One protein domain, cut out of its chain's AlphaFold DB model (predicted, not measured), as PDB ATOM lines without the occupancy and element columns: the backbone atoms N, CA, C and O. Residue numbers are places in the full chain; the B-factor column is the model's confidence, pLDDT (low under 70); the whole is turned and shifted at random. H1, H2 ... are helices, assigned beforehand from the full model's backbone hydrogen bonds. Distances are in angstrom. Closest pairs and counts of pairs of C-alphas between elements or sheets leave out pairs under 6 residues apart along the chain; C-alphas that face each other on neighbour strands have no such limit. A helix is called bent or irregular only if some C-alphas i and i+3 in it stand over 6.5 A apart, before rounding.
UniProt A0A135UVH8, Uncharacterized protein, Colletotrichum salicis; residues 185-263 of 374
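What this domain is: This is residues 185 to 263 of the 374 residues of an uncharacterized protein of Colletotrichum salicis (UniProt A0A135UVH8). One long helix, H1, forms the middle of a loose row of three helices: H2 folds back along one side of it as the second half of a helical hairpin, and H3 runs beside it on the other side, less closely. Between H2 and H3, a long stretch with no named element, residues 227 to 240, crosses from the H2 side of H1 to the H3 side, and a tail, residues 255 to 263, turns back beyond the end of H3. The printed part has 79 residues, with three named helices in the order H1, H2, H3 and no named strand, and its class is all helix. It is only just compact, close to loose, with a radius of gyration of the C-alphas of 13.6 A and spans of 42 by 29 by 18 A.

Where its parts are: H1, residues 185 to 210, is the longest helix; it begins with C-alpha 185 at (-26.390, 10.742, -33.897) and measures 37.1 A from first to last C-alpha. H2, residues 217 to 226, measures 14.4 A and begins with C-alpha 217 at (-12.835, 28.285, -19.448). H3, residues 241 to 254, measures 19.2 A and ends with C-alpha 254 at (-26.811, 42.592, -17.461). H3 is neither bent nor irregular, but only just: C-alphas 249 and 252 are 6.1 A apart.

How they stand to each other: H1 and H2 touch and form a helical hairpin, two helices that follow each other and run opposite ways. H1 touches H2 with residues 193 to 203 alone, and their closest C-alphas, those of His 203 and Trp 217, are 6.1 A apart. Their lines stand at a shallow tilt of 33 degrees, only just short of steep. H1 and H3 are close but not clearly touching; their closest C-alphas, those of Cys 198 and Val 246, are 7.0 A apart. H1 and H3 run the same way at a shallow tilt of 18 degrees. H2 and H3 are apart. In H1 and H2 every O i to N i+4 pair is within hydrogen-bond range, and in H3 9 of 10 are.

The domain as a whole: The two C-alphas farthest apart, those of Leu 185 and Glu 258, are 42.8 A from each other. The printed part has no cut. The link from H1 to H2 is short, with 6 residues, and the link from H2 to H3 is long, with 14. The mean pLDDT of the printed part is 79.2, and 22 residues are under 70: 228 to 235, 239 to 242 and 254 to 263.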
ATOM      1  N   LEU A 185     -27.707  10.333 -34.401       77.81
ATOM      2  CA  LEU A 185     -26.390  10.742 -33.897       77.81
ATOM      3  C   LEU A 185     -26.018  12.173 -34.308       77.81
ATOM      4  O   LEU A 185     -25.345  12.869 -33.546       77.81
ATOM      5  N   ALA A 186     -26.501  12.650 -35.461       72.44
ATOM      6  CA  ALA A 186     -26.282  14.030 -35.879       72.44
ATOM      7  C   ALA A 186     -26.991  15.015 -34.939       72.44
ATOM      8  O   ALA A 186     -26.443  16.070 -34.618       72.44
ATOM      9  N   GLU A 187     -28.175  14.662 -34.432       72.44
ATOM     10  CA  GLU A 187     -28.893  15.497 -33.467       72.44
ATOM     11  C   GLU A 187     -28.204  15.490 -32.096       72.44
ATOM     12  O   GLU A 187     -28.029  16.547 -31.489       72.44
ATOM     13  N   ALA A 188     -27.693  14.338 -31.651       77.38
ATOM     14  CA  ALA A 188     -26.889  14.252 -30.430       77.38
ATOM     15  C   ALA A 188     -25.607  15.106 -30.522       77.38
ATOM     16  O   ALA A 188     -25.255  15.824 -29.581       77.38
ATOM     17  N   GLN A 189     -24.932  15.093 -31.676       84.00
ATOM     18  CA  GLN A 189     -23.778  15.953 -31.932       84.00
ATOM     19  C   GLN A 189     -24.165  17.439 -31.907       84.00
ATOM     20  O   GLN A 189     -23.485  18.231 -31.255       84.00
ATOM     21  N   ARG A 190     -25.282  17.824 -32.538       77.94
ATOM     22  CA  ARG A 190     -25.798  19.204 -32.496       77.94
ATOM     23  C   ARG A 190     -26.122  19.649 -31.071       77.94
ATOM     24  O   ARG A 190     -25.771  20.767 -30.694       77.94
ATOM     25  N   MET A 191     -26.726  18.783 -30.258       81.00
ATOM     26  CA  MET A 191     -26.977  19.058 -28.840       81.00
ATOM     27  C   MET A 191     -25.674  19.264 -28.060       81.00
ATOM     28  O   MET A 191     -25.582  20.196 -27.260       81.00
ATOM     29  N   ARG A 192     -24.643  18.445 -28.312       87.44
ATOM     30  CA  ARG A 192     -23.322  18.608 -27.688       87.44
ATOM     31  C   ARG A 192     -22.691  19.952 -28.048       87.44
ATOM     32  O   ARG A 192     -22.214  20.642 -27.149       87.44
ATOM     33  N   THR A 193     -22.705  20.328 -29.324       85.06
ATOM     34  CA  THR A 193     -22.161  21.613 -29.782       85.06
ATOM     35  C   THR A 193     -22.913  22.779 -29.141       85.06
ATOM     36  O   THR A 193     -22.285  23.644 -28.544       85.06
ATOM     37  N   ARG A 194     -24.253  22.750 -29.119       81.19
ATOM     38  CA  ARG A 194     -25.071  23.769 -28.431       81.19
ATOM     39  C   ARG A 194     -24.743  23.875 -26.941       81.19
ATOM     40  O   ARG A 194     -24.585  24.972 -26.422       81.19
ATOM     41  N   LYS A 195     -24.562  22.745 -26.252       87.31
ATOM     42  CA  LYS A 195     -24.161  22.734 -24.837       87.31
ATOM     43  C   LYS A 195     -22.790  23.382 -24.622       87.31
ATOM     44  O   LYS A 195     -22.597  24.056 -23.613       87.31
ATOM     45  N   LEU A 196     -21.846  23.183 -25.545       89.50
ATOM     46  CA  LEU A 196     -20.544  23.856 -25.506       89.50
ATOM     47  C   LEU A 196     -20.682  25.363 -25.754       89.50
ATOM     48  O   LEU A 196     -20.093  26.125 -24.992       89.50
ATOM     49  N   HIS A 197     -21.508  25.792 -26.718       85.19
ATOM     50  CA  HIS A 197     -21.787  27.218 -26.961       85.19
ATOM     51  C   HIS A 197     -22.345  27.895 -25.708       85.19
ATOM     52  O   HIS A 197     -21.800  28.902 -25.265       85.19
ATOM     53  N   CYS A 198     -23.380  27.325 -25.082       84.81
ATOM     54  CA  CYS A 198     -23.979  27.924 -23.887       84.81
ATOM     55  C   CYS A 198     -22.955  28.071 -22.752       84.81
ATOM     56  O   CYS A 198     -22.891  29.117 -22.113       84.81
ATOM     57  N   LYS A 199     -22.109  27.054 -22.533       90.81
ATOM     58  CA  LYS A 199     -21.030  27.123 -21.533       90.81
ATOM     59  C   LYS A 199     -19.992  28.191 -21.865       90.81
ATOM     60  O   LYS A 199     -19.500  28.871 -20.973       90.81
ATOM     61  N   MET A 200     -19.646  28.331 -23.139       90.44
ATOM     62  CA  MET A 200     -18.716  29.349 -23.614       90.44
ATOM     63  C   MET A 200     -19.255  30.756 -23.331       90.44
ATOM     64  O   MET A 200     -18.567  31.560 -22.708       90.44
ATOM     65  N   VAL A 201     -20.512  31.012 -23.707       86.19
ATOM     66  CA  VAL A 201     -21.208  32.282 -23.454       86.19
ATOM     67  C   VAL A 201     -21.279  32.567 -21.952       86.19
ATOM     68  O   VAL A 201     -20.940  33.667 -21.527       86.19
ATOM     69  N   GLN A 202     -21.602  31.564 -21.131       88.31
ATOM     70  CA  GLN A 202     -21.573  31.671 -19.668       88.31
ATOM     71  C   GLN A 202     -20.202  32.095 -19.126       88.31
ATOM     72  O   GLN A 202     -20.125  32.981 -18.274       88.31
ATOM     73  N   HIS A 203     -19.113  31.479 -19.600       92.94
ATOM     74  CA  HIS A 203     -17.764  31.852 -19.177       92.94
ATOM     75  C   HIS A 203     -17.427  33.291 -19.582       92.94
ATOM     76  O   HIS A 203     -16.924  34.035 -18.747       92.94
ATOM     77  N   ILE A 204     -17.738  33.694 -20.819       89.56
ATOM     78  CA  ILE A 204     -17.486  35.052 -21.329       89.56
ATOM     79  C   ILE A 204     -18.251  36.092 -20.511       89.56
ATOM     80  O   ILE A 204     -17.675  37.084 -20.076       89.56
ATOM     81  N   LEU A 205     -19.532  35.843 -20.244       87.06
ATOM     82  CA  LEU A 205     -20.359  36.732 -19.432       87.06
ATOM     83  C   LEU A 205     -19.837  36.846 -18.003       87.06
ATOM     84  O   LEU A 205     -19.742  37.950 -17.473       87.06
ATOM     85  N   LYS A 206     -19.431  35.727 -17.397       89.06
ATOM     86  CA  LYS A 206     -18.837  35.729 -16.059       89.06
ATOM     87  C   LYS A 206     -17.522  36.510 -16.012       89.06
ATOM     88  O   LYS A 206     -17.309  37.239 -15.052       89.06
ATOM     89  N   MET A 207     -16.679  36.399 -17.040       93.19
ATOM     90  CA  MET A 207     -15.447  37.191 -17.154       93.19
ATOM     91  C   MET A 207     -15.746  38.681 -17.335       93.19
ATOM     92  O   MET A 207     -15.101  39.509 -16.703       93.19
ATOM     93  N   ARG A 208     -16.760  39.025 -18.141       87.81
ATOM     94  CA  ARG A 208     -17.161  40.417 -18.387       87.81
ATOM     95  C   ARG A 208     -17.735  41.095 -17.145       87.81
ATOM     96  O   ARG A 208     -17.399  42.240 -16.881       87.81
ATOM     97  N   VAL A 209     -18.602  40.404 -16.405       86.94
ATOM     98  CA  VAL A 209     -19.253  40.954 -15.205       86.94
ATOM     99  C   VAL A 209     -18.324  40.899 -13.994       86.94
ATOM    100  O   VAL A 209     -18.261  41.849 -13.226       86.94
ATOM    101  N   GLY A 210     -17.606  39.791 -13.810       88.69
ATOM    102  CA  GLY A 210     -16.804  39.544 -12.612       88.69
ATOM    103  C   GLY A 210     -15.343  39.981 -12.699       88.69
ATOM    104  O   GLY A 210     -14.629  39.807 -11.717       88.69
ATOM    105  N   GLY A 211     -14.863  40.445 -13.861       92.12
ATOM    106  CA  GLY A 211     -13.464  40.849 -14.080       92.12
ATOM    107  C   GLY A 211     -12.424  39.743 -13.850       92.12
ATOM    108  O   GLY A 211     -11.227  40.005 -13.849       92.12
ATOM    109  N   THR A 212     -12.864  38.503 -13.630       94.56
ATOM    110  CA  THR A 212     -12.024  37.370 -13.237       94.56
ATOM    111  C   THR A 212     -12.227  36.208 -14.194       94.56
ATOM    112  O   THR A 212     -13.344  35.918 -14.634       94.56
ATOM    113  N   GLU A 213     -11.138  35.517 -14.523       95.12
ATOM    114  CA  GLU A 213     -11.192  34.361 -15.409       95.12
ATOM    115  C   GLU A 213     -12.019  33.224 -14.795       95.12
ATOM    116  O   GLU A 213     -11.814  32.781 -13.662       95.12
ATOM    117  N   SER A 214     -12.976  32.711 -15.565       95.25
ATOM    118  CA  SER A 214     -13.853  31.646 -15.091       95.25
ATOM    119  C   SER A 214     -13.114  30.302 -15.062       95.25
ATOM    120  O   SER A 214     -12.587  29.838 -16.075       95.25
ATOM    121  N   ARG A 215     -13.094  29.633 -13.901       95.31
ATOM    122  CA  ARG A 215     -12.383  28.356 -13.712       95.31
ATOM    123  C   ARG A 215     -12.837  27.315 -14.746       95.31
ATOM    124  O   ARG A 215     -14.009  26.956 -14.819       95.31
ATOM    125  N   GLY A 216     -11.890  26.810 -15.537       93.00
ATOM    126  CA  GLY A 216     -12.150  25.791 -16.560       93.00
ATOM    127  C   GLY A 216     -12.535  26.323 -17.946       93.00
ATOM    128  O   GLY A 216     -12.670  25.508 -18.859       93.00
ATOM    129  N   TRP A 217     -12.615  27.645 -18.141       94.56
ATOM    130  CA  TRP A 217     -12.835  28.285 -19.448       94.56
ATOM    131  C   TRP A 217     -11.911  27.727 -20.541       94.56
ATOM    132  O   TRP A 217     -12.391  27.296 -21.587       94.56
ATOM    133  N   VAL A 218     -10.605  27.607 -20.268       95.75
ATOM    134  CA  VAL A 218      -9.607  27.092 -21.225       95.75
ATOM    135  C   VAL A 218      -9.930  25.667 -21.692       95.75
ATOM    136  O   VAL A 218      -9.731  25.323 -22.859       95.75
ATOM    137  N   ARG A 219     -10.464  24.816 -20.803       94.25
ATOM    138  CA  ARG A 219     -10.872  23.448 -21.162       94.25
ATOM    139  C   ARG A 219     -12.102  23.470 -22.064       94.25
ATOM    140  O   ARG A 219     -12.123  22.738 -23.052       94.25
ATOM    141  N   THR A 220     -13.087  24.313 -21.754       92.69
ATOM    142  CA  THR A 220     -14.290  24.504 -22.581       92.69
ATOM    143  C   THR A 220     -13.918  25.039 -23.963       92.69
ATOM    144  O   THR A 220     -14.314  24.447 -24.963       92.69
ATOM    145  N   LEU A 221     -13.065  26.065 -24.028       91.56
ATOM    146  CA  LEU A 221     -12.539  26.648 -25.261       91.56
ATOM    147  C   LEU A 221     -11.806  25.605 -26.117       91.56
ATOM    148  O   LEU A 221     -12.046  25.495 -27.316       91.56
ATOM    149  N   ARG A 222     -10.959  24.770 -25.502       91.31
ATOM    150  CA  ARG A 222     -10.243  23.698 -26.210       91.31
ATOM    151  C   ARG A 222     -11.186  22.609 -26.727       91.31
ATOM    152  O   ARG A 222     -10.995  22.114 -27.836       91.31
ATOM    153  N   GLN A 223     -12.194  22.219 -25.943       89.12
ATOM    154  CA  GLN A 223     -13.225  21.274 -26.393       89.12
ATOM    155  C   GLN A 223     -14.043  21.847 -27.549       89.12
ATOM    156  O   GLN A 223     -14.407  21.109 -28.461       89.12
ATOM    157  N   TYR A 224     -14.288  23.151 -27.514       83.62
ATOM    158  CA  TYR A 224     -15.060  23.854 -28.516       83.62
ATOM    159  C   TYR A 224     -14.298  24.058 -29.832       83.62
ATOM    160  O   TYR A 224     -14.830  23.769 -30.898       83.62
ATOM    161  N   ASN A 225     -13.013  24.414 -29.779       83.12
ATOM    162  CA  ASN A 225     -12.168  24.542 -30.973       83.12
ATOM    163  C   ASN A 225     -12.011  23.202 -31.730       83.12
ATOM    164  O   ASN A 225     -11.826  23.156 -32.943       83.12
ATOM    165  N   ARG A 226     -12.131  22.070 -31.023       81.50
ATOM    166  CA  ARG A 226     -12.118  20.736 -31.647       81.50
ATOM    167  C   ARG A 226     -13.390  20.415 -32.425       81.50
ATOM    168  O   ARG A 226     -13.334  19.606 -33.350       81.50
ATOM    169  N   SER A 227     -14.529  21.021 -32.088       73.06
ATOM    170  CA  SER A 227     -15.713  20.942 -32.940       73.06
ATOM    171  C   SER A 227     -15.537  21.906 -34.107       73.06
ATOM    172  O   SER A 227     -15.937  23.062 -34.020       73.06
ATOM    173  N   ARG A 228     -14.926  21.428 -35.199       61.78
ATOM    174  CA  ARG A 228     -14.883  22.131 -36.489       61.78
ATOM    175  C   ARG A 228     -16.309  22.326 -37.013       61.78
ATOM    176  O   ARG A 228     -16.820  21.512 -37.776       61.78
ATOM    177  N   SER A 229     -16.975  23.378 -36.556       64.69
ATOM    178  CA  SER A 229     -18.152  23.907 -37.226       64.69
ATOM    179  C   SER A 229     -17.668  24.698 -38.435       64.69
ATOM    180  O   SER A 229     -16.709  25.454 -38.328       64.69
ATOM    181  N   ALA A 230     -18.310  24.525 -39.589       61.50
ATOM    182  CA  ALA A 230     -18.029  25.340 -40.775       61.50
ATOM    183  C   ALA A 230     -18.417  26.819 -40.572       61.50
ATOM    184  O   ALA A 230     -18.028  27.686 -41.347       61.50
ATOM    185  N   ARG A 231     -19.202  27.102 -39.528       60.75
ATOM    186  CA  ARG A 231     -19.598  28.444 -39.114       60.75
ATOM    187  C   ARG A 231     -18.572  29.026 -38.150       60.75
ATOM    188  O   ARG A 231     -18.059  28.267 -37.329       60.75
ATOM    189  N   ASP A 232     -18.365  30.345 -38.204       62.00
ATOM    190  CA  ASP A 232     -17.591  31.060 -37.187       62.00
ATOM    191  C   ASP A 232     -18.118  30.680 -35.788       62.00
ATOM    192  O   ASP A 232     -19.268  30.997 -35.454       62.00
ATOM    193  N   PRO A 233     -17.325  29.941 -34.991       61.12
ATOM    194  CA  PRO A 233     -17.748  29.467 -33.687       61.12
ATOM    195  C   PRO A 233     -17.916  30.610 -32.673       61.12
ATOM    196  O   PRO A 233     -18.473  30.401 -31.597       61.12
ATOM    197  N   PHE A 234     -17.410  31.803 -32.962       61.75
ATOM    198  CA  PHE A 234     -17.370  32.902 -32.003       61.75
ATOM    199  C   PHE A 234     -18.540  33.875 -32.152       61.75
ATOM    200  O   PHE A 234     -18.711  34.756 -31.310       61.75
ATOM    201  N   LEU A 235     -19.389  33.684 -33.164       66.94
ATOM    202  CA  LEU A 235     -20.539  34.541 -33.408       66.94
ATOM    203  C   LEU A 235     -21.811  33.945 -32.778       66.94
ATOM    204  O   LEU A 235     -22.424  33.033 -33.333       66.94
ATOM    205  N   ALA A 236     -22.221  34.479 -31.626       70.62
ATOM    206  CA  ALA A 236     -23.553  34.251 -31.062       70.62
ATOM    207  C   ALA A 236     -24.469  35.405 -31.485       70.62
ATOM    208  O   ALA A 236     -24.198  36.560 -31.155       70.62
ATOM    209  N   THR A 237     -25.541  35.109 -32.220       73.06
ATOM    210  CA  THR A 237     -26.472  36.124 -32.743       73.06
ATOM    211  C   THR A 237     -27.906  35.817 -32.329       73.06
ATOM    212  O   THR A 237     -28.324  34.660 -32.323       73.06
ATOM    213  N   SER A 238     -28.691  36.850 -32.015       73.94
ATOM    214  CA  SER A 238     -30.110  36.721 -31.650       73.94
ATOM    215  C   SER A 238     -31.011  36.265 -32.808       73.94
ATOM    216  O   SER A 238     -32.199  36.025 -32.613       73.94
ATOM    217  N   GLU A 239     -30.468  36.087 -34.013       68.75
ATOM    218  CA  GLU A 239     -31.203  35.498 -35.138       68.75
ATOM    219  C   GLU A 239     -31.595  34.030 -34.889       68.75
ATOM    220  O   GLU A 239     -32.579  33.536 -35.454       68.75
ATOM    221  N   TYR A 240     -30.857  33.317 -34.029       67.81
ATOM    222  CA  TYR A 240     -31.172  31.940 -33.648       67.81
ATOM    223  C   TYR A 240     -31.951  31.913 -32.338       67.81
ATOM    224  O   TYR A 240     -31.520  32.472 -31.339       67.81
ATOM    225  N   ALA A 241     -33.066  31.177 -32.300       64.50
ATOM    226  CA  ALA A 241     -33.939  31.118 -31.122       64.50
ATOM    227  C   ALA A 241     -33.226  30.652 -29.838       64.50
ATOM    228  O   ALA A 241     -33.594  31.065 -28.743       64.50
ATOM    229  N   ILE A 242     -32.225  29.778 -29.971       69.44
ATOM    230  CA  ILE A 242     -31.450  29.267 -28.834       69.44
ATOM    231  C   ILE A 242     -30.485  30.338 -28.331       69.44
ATOM    232  O   ILE A 242     -30.416  30.570 -27.127       69.44
ATOM    233  N   ASP A 243     -29.788  31.009 -29.243       76.88
ATOM    234  CA  ASP A 243     -28.841  32.066 -28.904       76.88
ATOM    235  C   ASP A 243     -29.583  33.287 -28.344       76.88
ATOM    236  O   ASP A 243     -29.174  33.803 -27.312       76.88
ATOM    237  N   ASP A 244     -30.724  33.683 -28.923       79.38
ATOM    238  CA  ASP A 244     -31.618  34.721 -28.380       79.38
ATOM    239  C   ASP A 244     -32.122  34.353 -26.983       79.38
ATOM    240  O   ASP A 244     -32.105  35.183 -26.081       79.38
ATOM    241  N   PHE A 245     -32.520  33.097 -26.760       79.62
ATOM    242  CA  PHE A 245     -32.944  32.647 -25.436       79.62
ATOM    243  C   PHE A 245     -31.810  32.750 -24.407       79.62
ATOM    244  O   PHE A 245     -32.019  33.293 -23.322       79.62
ATOM    245  N   VAL A 246     -30.612  32.270 -24.754       79.19
ATOM    246  CA  VAL A 246     -29.421  32.361 -23.899       79.19
ATOM    247  C   VAL A 246     -29.093  33.831 -23.635       79.19
ATOM    248  O   VAL A 246     -29.028  34.246 -22.480       79.19
ATOM    249  N   LEU A 247     -28.980  34.649 -24.679       81.38
ATOM    250  CA  LEU A 247     -28.679  36.075 -24.571       81.38
ATOM    251  C   LEU A 247     -29.722  36.822 -23.736       81.38
ATOM    252  O   LEU A 247     -29.333  37.630 -22.904       81.38
ATOM    253  N   ARG A 248     -31.022  36.532 -23.874       80.31
ATOM    254  CA  ARG A 248     -32.081  37.136 -23.045       80.31
ATOM    255  C   ARG A 248     -32.034  36.675 -21.596       80.31
ATOM    256  O   ARG A 248     -32.219  37.499 -20.706       80.31
ATOM    257  N   SER A 249     -31.767  35.390 -21.351       82.31
ATOM    258  CA  SER A 249     -31.651  34.863 -19.986       82.31
ATOM    259  C   SER A 249     -30.531  35.558 -19.207       82.31
ATOM    260  O   SER A 249     -30.699  35.869 -18.032       82.31
ATOM    261  N   TYR A 250     -29.439  35.910 -19.892       79.19
ATOM    262  CA  TYR A 250     -28.345  36.690 -19.314       79.19
ATOM    263  C   TYR A 250     -28.526  38.207 -19.436       79.19
ATOM    264  O   TYR A 250     -27.971  38.951 -18.635       79.19
ATOM    265  N   GLY A 251     -29.316  38.682 -20.396       78.06
ATOM    266  CA  GLY A 251     -29.611  40.100 -20.593       78.06
ATOM    267  C   GLY A 251     -30.283  40.721 -19.375       78.06
ATOM    268  O   GLY A 251     -29.944  41.840 -19.011       78.06
ATOM    269  N   ASN A 252     -31.144  39.974 -18.681       75.38
ATOM    270  CA  ASN A 252     -31.759  40.428 -17.431       75.38
ATOM    271  C   ASN A 252     -30.732  40.605 -16.297       75.38
ATOM    272  O   ASN A 252     -30.873  41.510 -15.485       75.38
ATOM    273  N   LEU A 253     -29.671  39.788 -16.256       71.75
ATOM    274  CA  LEU A 253     -28.566  39.969 -15.300       71.75
ATOM    275  C   LEU A 253     -27.733  41.210 -15.647       71.75
ATOM    276  O   LEU A 253     -27.268  41.934 -14.768       71.75
ATOM    277  N   LEU A 254     -27.567  41.460 -16.945       66.31
ATOM    278  CA  LEU A 254     -26.811  42.592 -17.461       66.31
ATOM    279  C   LEU A 254     -27.586  43.920 -17.468       66.31
ATOM    280  O   LEU A 254     -26.946  44.957 -17.576       66.31
ATOM    281  N   GLN A 255     -28.917  43.918 -17.328       65.81
ATOM    282  CA  GLN A 255     -29.751  45.132 -17.230       65.81
ATOM    283  C   GLN A 255     -29.423  46.009 -16.013       65.81
ATOM    284  O   GLN A 255     -29.818  47.170 -15.980       65.81
ATOM    285  N   SER A 256     -28.684  45.475 -15.036       63.81
ATOM    286  CA  SER A 256     -28.088  46.263 -13.951       63.81
ATOM    287  C   SER A 256     -27.056  47.285 -14.447       63.81
ATOM    288  O   SER A 256     -26.803  48.278 -13.772       63.81
ATOM    289  N   GLN A 257     -26.480  47.073 -15.631       62.06
ATOM    290  CA  GLN A 257     -25.689  48.064 -16.352       62.06
ATOM    291  C   GLN A 257     -26.575  48.671 -17.444       62.06
ATOM    292  O   GLN A 257     -27.302  47.934 -18.110       62.06
ATOM    293  N   GLU A 258     -26.521  49.994 -17.650       69.81
ATOM    294  CA  GLU A 258     -27.203  50.712 -18.743       69.81
ATOM    295  C   GLU A 258     -26.713  50.234 -20.126       69.81
ATOM    296  O   GLU A 258     -26.004  50.914 -20.868       69.81
ATOM    297  N   LEU A 259     -27.072  49.017 -20.510       66.50
ATOM    298  CA  LEU A 259     -26.815  48.511 -21.839       66.50
ATOM    299  C   LEU A 259     -27.903  49.061 -22.744       66.50
ATOM    300  O   LEU A 259     -29.032  48.568 -22.782       66.50
ATOM    301  N   LYS A 260     -27.536  50.092 -23.506       69.44
ATOM    302  CA  LYS A 260     -28.337  50.592 -24.616       69.44
ATOM    303  C   LYS A 260     -28.650  49.421 -25.544       69.44
ATOM    304  O   LYS A 260     -27.763  48.882 -26.205       69.44
ATOM    305  N   LYS A 261     -29.920  49.015 -25.583       61.72
ATOM    306  CA  LYS A 261     -30.415  48.006 -26.520       61.72
ATOM    307  C   LYS A 261     -30.195  48.535 -27.934       61.72
ATOM    308  O   LYS A 261     -30.938  49.393 -28.402       61.72
ATOM    309  N   VAL A 262     -29.157  48.048 -28.600       65.88
ATOM    310  CA  VAL A 262     -28.930  48.344 -30.013       65.88
ATOM    311  C   VAL A 262     -29.966  47.542 -30.798       65.88
ATOM    312  O   VAL A 262     -30.173  46.354 -30.527       65.88
ATOM    313  N   SER A 263     -30.677  48.197 -31.718       59.84
ATOM    314  CA  SER A 263     -31.505  47.507 -32.708       59.84
ATOM    315  C   SER A 263     -30.658  46.427 -33.380       59.84
ATOM    316  O   SER A 263     -29.457  46.609 -33.564       59.84
TER     317      SER A 263